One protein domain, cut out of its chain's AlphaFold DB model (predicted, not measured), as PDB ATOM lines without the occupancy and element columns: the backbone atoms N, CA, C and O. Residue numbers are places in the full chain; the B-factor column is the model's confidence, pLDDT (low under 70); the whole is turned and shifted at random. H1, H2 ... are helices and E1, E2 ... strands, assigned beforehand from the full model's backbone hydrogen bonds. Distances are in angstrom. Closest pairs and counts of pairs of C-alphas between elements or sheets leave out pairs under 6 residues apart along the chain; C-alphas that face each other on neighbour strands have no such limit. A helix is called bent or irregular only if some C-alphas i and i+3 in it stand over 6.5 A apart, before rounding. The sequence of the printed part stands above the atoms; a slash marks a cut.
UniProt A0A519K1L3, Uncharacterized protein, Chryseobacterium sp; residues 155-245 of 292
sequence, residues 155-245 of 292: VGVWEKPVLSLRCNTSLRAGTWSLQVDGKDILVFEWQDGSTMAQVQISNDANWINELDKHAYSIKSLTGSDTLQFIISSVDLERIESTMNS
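What this domain is: This is residues 155 to 245 of the 292 residues of an uncharacterized protein of Chryseobacterium sp (UniProt A0A519K1L3). A single sheet of seven strands rolls up into a small, nearly closed barrel, with its edge strands E4 and E5 coming together at one end of their lengths. The short helix H1 sits at one end of this barrel, and a second short helix, H2, lies outside it, over E1. You will find 91 residues with seven named strands and two named helices, in the order E1 E2 E3 E4 E5 H1 E6 E7 H2; the class is mixed, helices and strands. Across the mixed sheet the order is E4 E3 E6 E7 E1 E2 E5. The whole is compact, with a radius of gyration of the C-alphas of 12.6 A and spans of 31 by 31 by 19 A.

Where its parts are: Find C-alpha 155 at (-23.718, -169.531, -31.368), where E1 begins; it runs to residue 159. E2 is residues 162 to 167, 16.3 A long. E3, residues 174 to 180, covers 19.6 A, and E4, residues 183 to 190, covers 19.3 A and bends by 60 degrees at residue 186. E5 is residues 196 to 200. H1, residues 206 to 213, is irregular: its C-alphas 209 and 212 are 9.1 A apart. E6 is residues 216 to 220. E7 starts at C-alpha 226, (-12.444, -163.001, -27.293), and runs 19.5 A to residue 232. H2, residues 236 to 243, ends at C-alpha 243, (-27.984, -166.134, -38.765).

How they stand to each other: Start with the strongly twisted sheet, curled like part of a barrel. It is a folded sheet, bent back on itself into two leaves: E4 E3 E6 face E1 E2 E5, with E7 as the hinge. E7 is staggered, antiparallel to E6 over residues 226 to 229 and parallel to E1 over 230 to 232; look for N 218 and O 227 at 2.8 A, and N 232 and O 156 at 2.9 A. In the hairpin of E1 and E2, N 157 and O 164 are 2.8 A apart; in that of E3 and E4, N 176 and O 188 are 2.8 A apart. E3 is antiparallel to E6, with N 177 and O 219 at 2.8 A, and E2 to E5, with N 163 and O 199 at 2.8 A. Between the edge strands, the closest C-alphas are those of Trp 190 and Ala 197, 6.1 A. H1 only grazes the sheet, with residues 207 to 212; its closest C-alphas to E7 are Leu 211 and Ile 231, 6.6 A. H2 is on the sheet at a height of 9.4 A, over E1 and along it at 7 degrees on the local plane. Of the O i to N i+4 pairs, H1 has 0 of 4 within hydrogen-bond range, beside 2 of 5 O i to N i+3 pairs, and H2 has 2 of 4.

The domain as a whole: The two C-alphas farthest apart, Asp 204 and Ser 245, are 36.3 A from each other. The printed part has no cut and no long link. Its mean pLDDT is 79.6; residues 203 to 204 and 233 to 245 are under 70.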
ATOM      1  N   VAL A 155     -22.628-168.818 -32.043       83.81
ATOM      2  CA  VAL A 155     -23.718-169.531 -31.368       83.81
ATOM      3  C   VAL A 155     -23.258-170.944 -31.052       83.81
ATOM      4  O   VAL A 155     -22.651-171.600 -31.896       83.81
ATOM      5  N   GLY A 156     -23.547-171.397 -29.835       85.06
ATOM      6  CA  GLY A 156     -23.324-172.773 -29.417       85.06
ATOM      7  C   GLY A 156     -24.624-173.564 -29.443       85.06
ATOM      8  O   GLY A 156     -25.660-173.078 -28.987       85.06
ATOM      9  N   VAL A 157     -24.569-174.791 -29.946       84.94
ATOM     10  CA  VAL A 157     -25.649-175.770 -29.818       84.94
ATOM     11  C   VAL A 157     -25.138-176.965 -29.047       84.94
ATOM     12  O   VAL A 157     -24.120-177.559 -29.402       84.94
ATOM     13  N   TRP A 158     -25.835-177.279 -27.965       84.06
ATOM     14  CA  TRP A 158     -25.467-178.375 -27.089       84.06
ATOM     15  C   TRP A 158     -26.248-179.644 -27.433       84.06
ATOM     16  O   TRP A 158     -27.446-179.739 -27.168       84.06
ATOM     17  N   GLU A 159     -25.540-180.629 -27.977       83.94
ATOM     18  CA  GLU A 159     -26.021-181.956 -28.358       83.94
ATOM     19  C   GLU A 159     -25.227-183.002 -27.567       83.94
ATOM     20  O   GLU A 159     -24.219-183.514 -28.043       83.94
ATOM     21  N   LYS A 160     -25.640-183.284 -26.320       80.44
ATOM     22  CA  LYS A 160     -24.904-184.150 -25.372       80.44
ATOM     23  C   LYS A 160     -24.252-185.373 -26.056       80.44
ATOM     24  O   LYS A 160     -24.990-186.167 -26.643       80.44
ATOM     25  N   PRO A 161     -22.928-185.605 -25.921       84.38
ATOM     26  CA  PRO A 161     -21.914-184.858 -25.154       84.38
ATOM     27  C   PRO A 161     -21.133-183.809 -25.982       84.38
ATOM     28  O   PRO A 161     -20.026-183.419 -25.612       84.38
ATOM     29  N   VAL A 162     -21.652-183.383 -27.128       87.31
ATOM     30  CA  VAL A 162     -20.970-182.517 -28.095       87.31
ATOM     31  C   VAL A 162     -21.546-181.100 -28.065       87.31
ATOM     32  O   VAL A 162     -22.749-180.887 -28.172       87.31
ATOM     33  N   LEU A 163     -20.672-180.103 -27.955       87.94
ATOM     34  CA  LEU A 163     -20.988-178.696 -28.168       87.94
ATOM     35  C   LEU A 163     -20.544-178.301 -29.572       87.94
ATOM     36  O   LEU A 163     -19.350-178.260 -29.871       87.94
ATOM     37  N   SER A 164     -21.509-177.985 -30.423       89.06
ATOM     38  CA  SER A 164     -21.272-177.457 -31.762       89.06
ATOM     39  C   SER A 164     -21.250-175.933 -31.703       89.06
ATOM     40  O   SER A 164     -22.262-175.293 -31.434       89.06
ATOM     41  N   LEU A 165     -20.088-175.339 -31.944       89.75
ATOM     42  CA  LEU A 165     -19.873-173.899 -32.017       89.75
ATOM     43  C   LEU A 165     -19.914-173.456 -33.474       89.75
ATOM     44  O   LEU A 165     -19.182-173.998 -34.297       89.75
ATOM     45  N   ARG A 166     -20.734-172.457 -33.799       86.12
ATOM     46  CA  ARG A 166     -20.868-171.941 -35.163       86.12
ATOM     47  C   ARG A 166     -20.734-170.432 -35.230       86.12
ATOM     48  O   ARG A 166     -21.417-169.705 -34.508       86.12
ATOM     49  N   CYS A 167     -19.911-169.978 -36.163       86.12
ATOM     50  CA  CYS A 167     -19.722-168.582 -36.510       86.12
ATOM     51  C   CYS A 167     -20.356-168.235 -37.857       86.12
ATOM     52  O   CYS A 167     -20.448-169.057 -38.766       86.12
ATOM     53  N   ASN A 168     -20.777-166.979 -37.996       80.81
ATOM     54  CA  ASN A 168     -21.234-166.417 -39.270       80.81
ATOM     55  C   ASN A 168     -20.092-166.165 -40.271       80.81
ATOM     56  O   ASN A 168     -20.351-166.012 -41.461       80.81
ATOM     57  N   THR A 169     -18.848-166.111 -39.799       81.56
ATOM     58  CA  THR A 169     -17.639-165.956 -40.613       81.56
ATOM     59  C   THR A 169     -16.593-166.987 -40.230       81.56
ATOM     60  O   THR A 169     -16.630-167.524 -39.123       81.56
ATOM     61  N   SER A 170     -15.648-167.255 -41.131       82.31
ATOM     62  CA  SER A 170     -14.476-168.062 -40.798       82.31
ATOM     63  C   SER A 170     -13.679-167.376 -39.688       82.31
ATOM     64  O   SER A 170     -13.408-166.174 -39.751       82.31
ATOM     65  N   LEU A 171     -13.342-168.136 -38.647       80.88
ATOM     66  CA  LEU A 171     -12.430-167.680 -37.603       80.88
ATOM     67  C   LEU A 171     -10.990-167.996 -37.992       80.88
ATOM     68  O   LEU A 171     -10.720-168.883 -38.800       80.88
ATOM     69  N   ARG A 172     -10.057-167.265 -37.379       82.50
ATOM     70  CA  ARG A 172      -8.633-167.556 -37.507       82.50
ATOM     71  C   ARG A 172      -8.336-168.937 -36.923       82.50
ATOM     72  O   ARG A 172      -8.715-169.228 -35.786       82.50
ATOM     73  N   ALA A 173      -7.599-169.739 -37.685       86.69
ATOM     74  CA  ALA A 173      -7.094-171.018 -37.215       86.69
ATOM     75  C   ALA A 173      -6.239-170.859 -35.954       86.69
ATOM     76  O   ALA A 173      -5.441-169.921 -35.836       86.69
ATOM     77  N   GLY A 174      -6.373-171.798 -35.026       88.38
ATOM     78  CA  GLY A 174      -5.538-171.836 -33.835       88.38
ATOM     79  C   GLY A 174      -6.202-172.526 -32.661       88.38
ATOM     80  O   GLY A 174      -7.267-173.127 -32.779       88.38
ATOM     81  N   THR A 175      -5.551-172.418 -31.512       91.88
ATOM     82  CA  THR A 175      -6.035-172.990 -30.264       91.88
ATOM     83  C   THR A 175      -6.904-171.972 -29.530       91.88
ATOM     84  O   THR A 175      -6.504-170.821 -29.327       91.88
ATOM     85  N   TRP A 176      -8.092-172.401 -29.125       92.31
ATOM     86  CA  TRP A 176      -9.086-171.600 -28.421       92.31
ATOM     87  C   TRP A 176      -9.422-172.253 -27.083       92.31
ATOM     88  O   TRP A 176      -9.470-173.477 -26.979       92.31
ATOM     89  N   SER A 177      -9.663-171.448 -26.052       91.75
ATOM     90  CA  SER A 177     -10.222-171.912 -24.785       91.75
ATOM     91  C   SER A 177     -11.704-171.562 -24.695       91.75
ATOM     92  O   SER A 177     -12.120-170.453 -25.035       91.75
ATOM     93  N   LEU A 178     -12.511-172.521 -24.249       90.81
ATOM     94  CA  LEU A 178     -13.892-172.320 -23.840       90.81
ATOM     95  C   LEU A 178     -13.911-171.850 -22.386       90.81
ATOM     96  O   LEU A 178     -13.447-172.558 -21.490       90.81
ATOM     97  N   GLN A 179     -14.495-170.678 -22.168       90.25
ATOM     98  CA  GLN A 179     -14.697-170.067 -20.866       90.25
ATOM     99  C   GLN A 179     -16.173-170.073 -20.482       90.25
ATOM    100  O   GLN A 179     -17.028-169.652 -21.265       90.25
ATOM    101  N   VAL A 180     -16.455-170.498 -19.252       88.44
ATOM    102  CA  VAL A 180     -17.772-170.361 -18.616       88.44
ATOM    103  C   VAL A 180     -17.585-169.569 -17.334       88.44
ATOM    104  O   VAL A 180     -16.716-169.891 -16.523       88.44
ATOM    105  N   ASP A 181     -18.346-168.489 -17.181       85.12
ATOM    106  CA  ASP A 181     -18.233-167.539 -16.068       85.12
ATOM    107  C   ASP A 181     -16.794-167.027 -15.856       85.12
ATOM    108  O   ASP A 181     -16.329-166.825 -14.733       85.12
ATOM    109  N   GLY A 182     -16.057-166.856 -16.960       81.38
ATOM    110  CA  GLY A 182     -14.669-166.386 -16.964       81.38
ATOM    111  C   GLY A 182     -13.622-167.430 -16.562       81.38
ATOM    112  O   GLY A 182     -12.444-167.086 -16.465       81.38
ATOM    113  N   LYS A 183     -14.010-168.691 -16.339       85.69
ATOM    114  CA  LYS A 183     -13.081-169.796 -16.061       85.69
ATOM    115  C   LYS A 183     -12.863-170.638 -17.308       85.69
ATOM    116  O   LYS A 183     -13.832-171.081 -17.920       85.69
ATOM    117  N   ASP A 184     -11.602-170.893 -17.646       88.06
ATOM    118  CA  ASP A 184     -11.238-171.824 -18.715       88.06
ATOM    119  C   ASP A 184     -11.632-173.254 -18.318       88.06
ATOM    120  O   ASP A 184     -11.218-173.756 -17.273       88.06
ATOM    121  N   ILE A 185     -12.446-173.905 -19.146       89.12
ATOM    122  CA  ILE A 185     -12.913-175.281 -18.917       89.12
ATOM    123  C   ILE A 185     -12.224-176.261 -19.843       89.12
ATOM    124  O   ILE A 185     -11.837-177.347 -19.421       89.12
ATOM    125  N   LEU A 186     -12.103-175.896 -21.114       90.00
ATOM    126  CA  LEU A 186     -11.556-176.775 -22.130       90.00
ATOM    127  C   LEU A 186     -10.819-175.956 -23.179       90.00
ATOM    128  O   LEU A 186     -11.162-174.809 -23.456       90.00
ATOM    129  N   VAL A 187      -9.813-176.582 -23.768       91.69
ATOM    130  CA  VAL A 187      -9.056-176.070 -24.899       91.69
ATOM    131  C   VAL A 187      -9.359-176.932 -26.122       91.69
ATOM    132  O   VAL A 187      -9.402-178.156 -26.022       91.69
ATOM    133  N   PHE A 188      -9.586-176.298 -27.267       91.62
ATOM    134  CA  PHE A 188      -9.878-176.961 -28.532       91.62
ATOM    135  C   PHE A 188      -9.214-176.237 -29.701       91.62
ATOM    136  O   PHE A 188      -8.801-175.082 -29.591       91.62
ATOM    137  N   GLU A 189      -9.099-176.923 -30.831       91.31
ATOM    138  CA  GLU A 189      -8.545-176.347 -32.052       91.31
ATOM    139  C   GLU A 189      -9.659-175.918 -33.003       91.31
ATOM    140  O   GLU A 189     -10.629-176.644 -33.227       91.31
ATOM    141  N   TRP A 190      -9.501-174.728 -33.581       90.81
ATOM    142  CA  TRP A 190     -10.349-174.230 -34.655       90.81
ATOM    143  C   TRP A 190      -9.602-174.370 -35.980       90.81
ATOM    144  O   TRP A 190      -8.496-173.845 -36.128       90.81
ATOM    145  N   GLN A 191     -10.198-175.078 -36.940       87.69
ATOM    146  CA  GLN A 191      -9.574-175.323 -38.241       87.69
ATOM    147  C   GLN A 191      -9.659-174.096 -39.149       87.69
ATOM    148  O   GLN A 191     -10.649-173.360 -39.126       87.69
ATOM    149  N   ASP A 192      -8.640-173.902 -39.984       82.75
ATOM    150  CA  ASP A 192      -8.603-172.766 -40.902       82.75
ATOM    151  C   ASP A 192      -9.759-172.800 -41.908       82.75
ATOM    152  O   ASP A 192     -10.126-173.855 -42.423       82.75
ATOM    153  N   GLY A 193     -10.370-171.641 -42.153       75.50
ATOM    154  CA  GLY A 193     -11.517-171.506 -43.055       75.50
ATOM    155  C   GLY A 193     -12.826-172.148 -42.574       75.50
ATOM    156  O   GLY A 193     -13.852-171.986 -43.236       75.50
ATOM    157  N   SER A 194     -12.839-172.835 -41.426       83.62
ATOM    158  CA  SER A 194     -14.054-173.443 -40.881       83.62
ATOM    159  C   SER A 194     -14.939-172.408 -40.174       83.62
ATOM    160  O   SER A 194     -14.469-171.528 -39.447       83.62
ATOM    161  N   THR A 195     -16.251-172.514 -40.378       85.25
ATOM    162  CA  THR A 195     -17.271-171.725 -39.662       85.25
ATOM    163  C   THR A 195     -17.855-172.481 -38.474       85.25
ATOM    164  O   THR A 195     -18.685-171.936 -37.748       85.25
ATOM    165  N   MET A 196     -17.437-173.728 -38.263       87.81
ATOM    166  CA  MET A 196     -17.960-174.607 -37.231       87.81
ATOM    167  C   MET A 196     -16.830-175.385 -36.562       87.81
ATOM    168  O   MET A 196     -15.963-175.927 -37.243       87.81
ATOM    169  N   ALA A 197     -16.895-175.479 -35.238       89.00
ATOM    170  CA  ALA A 197     -16.054-176.346 -34.429       89.00
ATOM    171  C   ALA A 197     -16.938-177.231 -33.548       89.00
ATOM    172  O   ALA A 197     -17.959-176.783 -33.025       89.00
ATOM    173  N   GLN A 198     -16.547-178.490 -33.378       90.00
ATOM    174  CA  GLN A 198     -17.207-179.413 -32.462       90.00
ATOM    175  C   GLN A 198     -16.287-179.704 -31.291       90.00
ATOM    176  O   GLN A 198     -15.109-180.008 -31.460       90.00
ATOM    177  N   VAL A 199     -16.855-179.616 -30.099       89.19
ATOM    178  CA  VAL A 199     -16.142-179.786 -28.846       89.19
ATOM    179  C   VAL A 199     -16.820-180.893 -28.060       89.19
ATOM    180  O   VAL A 199     -17.994-180.784 -27.717       89.19
ATOM    181  N   GLN A 200     -16.091-181.962 -27.755       87.25
ATOM    182  CA  GLN A 200     -16.578-182.987 -26.837       87.25
ATOM    183  C   GLN A 200     -16.413-182.497 -25.403       87.25
ATOM    184  O   GLN A 200     -15.323-182.092 -25.002       87.25
ATOM    185  N   ILE A 201     -17.497-182.529 -24.636       85.56
ATOM    186  CA  ILE A 201     -17.509-182.084 -23.248       85.56
ATOM    187  C   ILE A 201     -17.803-183.280 -22.358       85.56
ATOM    188  O   ILE A 201     -18.762-184.022 -22.569       85.56
ATOM    189  N   SER A 202     -16.958-183.459 -21.349       79.06
ATOM    190  CA  SER A 202     -17.124-184.497 -20.339       79.06
ATOM    191  C   SER A 202     -18.443-184.307 -19.584       79.06
ATOM    192  O   SER A 202     -18.791-183.192 -19.194       79.06
ATOM    193  N   ASN A 203     -19.162-185.405 -19.334       64.94
ATOM    194  CA  ASN A 203     -20.479-185.394 -18.682       64.94
ATOM    195  C   ASN A 203     -20.485-184.811 -17.250       64.94
ATOM    196  O   ASN A 203     -21.555-184.473 -16.752       64.94
ATOM    197  N   ASP A 204     -19.321-184.651 -16.614       63.03
ATOM    198  CA  ASP A 204     -19.179-184.167 -15.230       63.03
ATOM    199  C   ASP A 204     -19.189-182.631 -15.096       63.03
ATOM    200  O   ASP A 204     -18.975-182.072 -14.019       63.03
ATOM    201  N   ALA A 205     -19.421-181.907 -16.191       73.31
ATOM    202  CA  ALA A 205     -19.461-180.454 -16.179       73.31
ATOM    203  C   ALA A 205     -20.782-179.934 -15.575       73.31
ATOM    204  O   ALA A 205     -21.811-179.847 -16.243       73.31
ATOM    205  N   ASN A 206     -20.734-179.526 -14.302       78.12
ATOM    206  CA  ASN A 206     -21.884-179.014 -13.534       78.12
ATOM    207  C   ASN A 206     -22.660-177.874 -14.224       78.12
ATOM    208  O   ASN A 206     -23.865-177.739 -14.022       78.12
ATOM    209  N   TRP A 207     -21.987-177.082 -15.058       80.88
ATOM    210  CA  TRP A 207     -22.576-175.953 -15.782       80.88
ATOM    211  C   TRP A 207     -23.524-176.376 -16.920       80.88
ATOM    212  O   TRP A 207     -24.357-175.589 -17.364       80.88
ATOM    213  N   ILE A 208     -23.461-177.633 -17.372       79.75
ATOM    214  CA  ILE A 208     -24.316-178.157 -18.452       79.75
ATOM    215  C   ILE A 208     -25.787-178.259 -18.018       79.75
ATOM    216  O   ILE A 208     -26.691-178.205 -18.853       79.75
ATOM    217  N   ASN A 209     -26.049-178.421 -16.719       79.06
ATOM    218  CA  ASN A 209     -27.412-178.578 -16.209       79.06
ATOM    219  C   ASN A 209     -28.200-177.261 -16.213       79.06
ATOM    220  O   ASN A 209     -29.428-177.289 -16.237       79.06
ATOM    221  N   GLU A 210     -27.512-176.117 -16.221       80.81
ATOM    222  CA  GLU A 210     -28.121-174.792 -16.103       80.81
ATOM    223  C   GLU A 210     -27.601-173.847 -17.192       80.81
ATOM    224  O   GLU A 210     -27.085-172.769 -16.906       80.81
ATOM    225  N   LEU A 211     -27.763-174.250 -18.461       79.69
ATOM    226  CA  LEU A 211     -27.174-173.541 -19.602       79.69
ATOM    227  C   LEU A 211     -27.477-172.034 -19.617       79.69
ATOM    228  O   LEU A 211     -26.583-171.245 -19.900       79.69
ATOM    229  N   ASP A 212     -28.696-171.633 -19.256       76.06
ATOM    230  CA  ASP A 212     -29.155-170.239 -19.314       76.06
ATOM    231  C   ASP A 212     -28.572-169.331 -18.213       76.06
ATOM    232  O   ASP A 212     -28.741-168.112 -18.271       76.06
ATOM    233  N   LYS A 213     -27.921-169.898 -17.187       77.88
ATOM    234  CA  LYS A 213     -27.413-169.131 -16.037       77.88
ATOM    235  C   LYS A 213     -25.959-168.703 -16.170       77.88
ATOM    236  O   LYS A 213     -25.513-167.865 -15.388       77.88
ATOM    237  N   HIS A 214     -25.241-169.267 -17.130       81.31
ATOM    238  CA  HIS A 214     -23.812-169.051 -17.271       81.31
ATOM    239  C   HIS A 214     -23.484-168.133 -18.448       81.31
ATOM    240  O   HIS A 214     -24.177-168.109 -19.467       81.31
ATOM    241  N   ALA A 215     -22.397-167.377 -18.310       81.00
ATOM    242  CA  ALA A 215     -21.840-166.581 -19.395       81.00
ATOM    243  C   ALA A 215     -20.803-167.406 -20.164       81.00
ATOM    244  O   ALA A 215     -19.845-167.897 -19.567       81.00
ATOM    245  N   TYR A 216     -20.963-167.520 -21.486       86.44
ATOM    246  CA  TYR A 216     -20.051-168.278 -22.343       86.44
ATOM    247  C   TYR A 216     -19.203-167.358 -23.208       86.44
ATOM    248  O   TYR A 216     -19.711-166.452 -23.881       86.44
ATOM    249  N   SER A 217     -17.906-167.633 -23.249       87.88
ATOM    250  CA  SER A 217     -16.988-166.997 -24.184       87.88
ATOM    251  C   SER A 217     -15.938-167.972 -24.681       87.88
ATOM    252  O   SER A 217     -15.582-168.917 -23.986       87.88
ATOM    253  N   ILE A 218     -15.426-167.750 -25.884       89.44
ATOM    254  CA  ILE A 218     -14.197-168.385 -26.349       89.44
ATOM    255  C   ILE A 218     -13.084-167.349 -26.409       89.44
ATOM    256  O   ILE A 218     -13.324-166.188 -26.748       89.44
ATOM    257  N   LYS A 219     -11.868-167.768 -26.078       88.94
ATOM    258  CA  LYS A 219     -10.676-166.926 -26.117       88.94
ATOM    259  C   LYS A 219      -9.598-167.595 -26.952       88.94
ATOM    260  O   LYS A 219      -9.288-168.762 -26.746       88.94
ATOM    261  N   SER A 220      -9.014-166.857 -27.886       89.19
ATOM    262  CA  SER A 220      -7.851-167.332 -28.627       89.19
ATOM    263  C   SER A 220      -6.636-167.382 -27.695       89.19
ATOM    264  O   SER A 220      -6.350-166.414 -26.993       89.19
ATOM    265  N   LEU A 221      -5.916-168.505 -27.684       86.56
ATOM    266  CA  LEU A 221      -4.657-168.654 -26.939       86.56
ATOM    267  C   LEU A 221      -3.466-168.066 -27.704       86.56
ATOM    268  O   LEU A 221      -2.468-167.678 -27.106       86.56
ATOM    269  N   THR A 222      -3.569-168.005 -29.032       83.00
ATOM    270  CA  THR A 222      -2.536-167.461 -29.923       83.00
ATOM    271  C   THR A 222      -2.740-165.976 -30.234       83.00
ATOM    272  O   THR A 222      -1.861-165.344 -30.820       83.00
ATOM    273  N   GLY A 223      -3.887-165.411 -29.852       77.12
ATOM    274  CA  GLY A 223      -4.264-164.020 -30.087       77.12
ATOM    275  C   GLY A 223      -4.870-163.347 -28.854       77.12
ATOM    276  O   GLY A 223      -4.845-163.878 -27.750       77.12
ATOM    277  N   SER A 224      -5.422-162.149 -29.055       76.94
ATOM    278  CA  SER A 224      -6.178-161.413 -28.021       76.94
ATOM    279  C   SER A 224      -7.695-161.488 -28.226       76.94
ATOM    280  O   SER A 224      -8.466-160.858 -27.502       76.94
ATOM    281  N   ASP A 225      -8.120-162.290 -29.202       82.25
ATOM    282  CA  ASP A 225      -9.503-162.364 -29.639       82.25
ATOM    283  C   ASP A 225     -10.345-163.093 -28.594       82.25
ATOM    284  O   ASP A 225     -10.016-164.191 -28.136       82.25
ATOM    285  N   THR A 226     -11.448-162.461 -28.216       82.50
ATOM    286  CA  THR A 226     -12.444-163.001 -27.293       82.50
ATOM    287  C   THR A 226     -13.814-162.833 -27.928       82.50
ATOM    288  O   THR A 226     -14.104-161.800 -28.528       82.50
ATOM    289  N   LEU A 227     -14.627-163.886 -27.870       83.00
ATOM    290  CA  LEU A 227     -15.948-163.923 -28.486       83.00
ATOM    291  C   LEU A 227     -16.952-164.477 -27.488       83.00
ATOM    292  O   LEU A 227     -16.821-165.611 -27.032       83.00
ATOM    293  N   GLN A 228     -17.966-163.685 -27.160       83.69
ATOM    294  CA  GLN A 228     -19.072-164.106 -26.305       83.69
ATOM    295  C   GLN A 228     -20.172-164.770 -27.132       83.69
ATOM    296  O   GLN A 228     -20.432-164.378 -28.272       83.69
ATOM    297  N   PHE A 229     -20.837-165.767 -26.553       82.62
ATOM    298  CA  PHE A 229     -21.913-166.483 -27.225       82.62
ATOM    299  C   PHE A 229     -22.968-167.000 -26.254       82.62
ATOM    300  O   PHE A 229     -22.824-166.935 -25.037       82.62
ATOM    301  N   ILE A 230     -24.060-167.496 -26.826       77.62
ATOM    302  CA  ILE A 230     -25.154-168.124 -26.091       77.62
ATOM    303  C   ILE A 230     -25.237-169.574 -26.553       77.62
ATOM    304  O   ILE A 230     -25.116-169.852 -27.752       77.62
ATOM    305  N   ILE A 231     -25.442-170.480 -25.600       80.44
ATOM    306  CA  ILE A 231     -25.712-171.888 -25.873       80.44
ATOM    307  C   ILE A 231     -27.221-172.104 -25.905       80.44
ATOM    308  O   ILE A 231     -27.940-171.666 -25.014       80.44
ATOM    309  N   SER A 232     -27.697-172.789 -26.937       73.25
ATOM    310  CA  SER A 232     -29.077-173.248 -27.057       73.25
ATOM    311  C   SER A 232     -29.106-174.774 -27.078       73.25
ATOM    312  O   SER A 232     -28.256-175.408 -27.698       73.25
ATOM    313  N   SER A 233     -30.108-175.376 -26.439       65.38
ATOM    314  CA  SER A 233     -30.390-176.817 -26.540       65.38
ATOM    315  C   SER A 233     -31.298-177.167 -27.731       65.38
ATOM    316  O   SER A 233     -31.842-178.265 -27.783       65.38
ATOM    317  N   VAL A 234     -31.580-176.203 -28.612       61.59
ATOM    318  CA  VAL A 234     -32.490-176.349 -29.759       61.59
ATOM    319  C   VAL A 234     -31.685-176.578 -31.034       61.59
ATOM    320  O   VAL A 234     -30.718-175.855 -31.266       61.59
ATOM    321  N   ASP A 235     -32.151-177.524 -31.856       56.19
ATOM    322  CA  ASP A 235     -31.544-177.985 -33.111       56.19
ATOM    323  C   ASP A 235     -30.957-176.867 -33.996       56.19
ATOM    324  O   ASP A 235     -31.599-175.838 -34.266       56.19
ATOM    325  N   LEU A 236     -29.748-177.131 -34.508       54.09
ATOM    326  CA  LEU A 236     -28.932-176.254 -35.359       54.09
ATOM    327  C   LEU A 236     -29.686-175.687 -36.575       54.09
ATOM    328  O   LEU A 236     -29.527-174.506 -36.890       54.09
ATOM    329  N   GLU A 237     -30.549-176.479 -37.219       50.97
ATOM    330  CA  GLU A 237     -31.277-176.090 -38.441       50.97
ATOM    331  C   GLU A 237     -32.181-174.863 -38.236       50.97
ATOM    332  O   GLU A 237     -32.358-174.030 -39.129       50.97
ATOM    333  N   ARG A 238     -32.731-174.679 -37.028       51.59
ATOM    334  CA  ARG A 238     -33.566-173.503 -36.729       51.59
ATOM    335  C   ARG A 238     -32.738-172.234 -36.560       51.59
ATOM    336  O   ARG A 238     -33.230-171.149 -36.872       51.59
ATOM    337  N   ILE A 239     -31.494-172.354 -36.102       54.31
ATOM    338  CA  ILE A 239     -30.593-171.222 -35.855       54.31
ATOM    339  C   ILE A 239     -29.999-170.705 -37.173       54.31
ATOM    340  O   ILE A 239     -29.862-169.490 -37.333       54.31
ATOM    341  N   GLU A 240     -29.759-171.575 -38.158       51.12
ATOM    342  CA  GLU A 240     -29.302-171.185 -39.503       51.12
ATOM    343  C   GLU A 240     -30.212-170.141 -40.160       51.12
ATOM    344  O   GLU A 240     -29.736-169.134 -40.692       51.12
ATOM    345  N   SER A 241     -31.531-170.321 -40.033       52.59
ATOM    346  CA  SER A 241     -32.524-169.371 -40.552       52.59
ATOM    347  C   SER A 241     -32.421-167.973 -39.917       52.59
ATOM    348  O   SER A 241     -32.811-166.977 -40.524       52.59
ATOM    349  N   THR A 242     -31.856-167.880 -38.706       52.78
ATOM    350  CA  THR A 242     -31.714-166.626 -37.951       52.78
ATOM    351  C   THR A 242     -30.364-165.941 -38.145       52.78
ATOM    352  O   THR A 242     -30.280-164.719 -38.015       52.78
ATOM    353  N   MET A 243     -29.311-166.693 -38.483       49.03
ATOM    354  CA  MET A 243     -27.984-166.134 -38.765       49.03
ATOM    355  C   MET A 243     -27.895-165.502 -40.156       49.03
ATOM    356  O   MET A 243     -27.224-164.484 -40.305       49.03
ATOM    357  N   ASN A 244     -28.619-166.056 -41.134       49.19
ATOM    358  CA  ASN A 244     -28.605-165.593 -42.525       49.19
ATOM    359  C   ASN A 244     -29.686-164.546 -42.847       49.19
ATOM    360  O   ASN A 244     -29.767-164.083 -43.983       49.19
ATOM    361  N   SER A 245     -30.525-164.161 -41.878       41.78
ATOM    362  CA  SER A 245     -31.543-163.133 -42.099       41.78
ATOM    363  C   SER A 245     -30.942-161.727 -41.927       41.78
ATOM    364  O   SER A 245     -30.478-161.398 -40.827       41.78
TER     365      SER A 245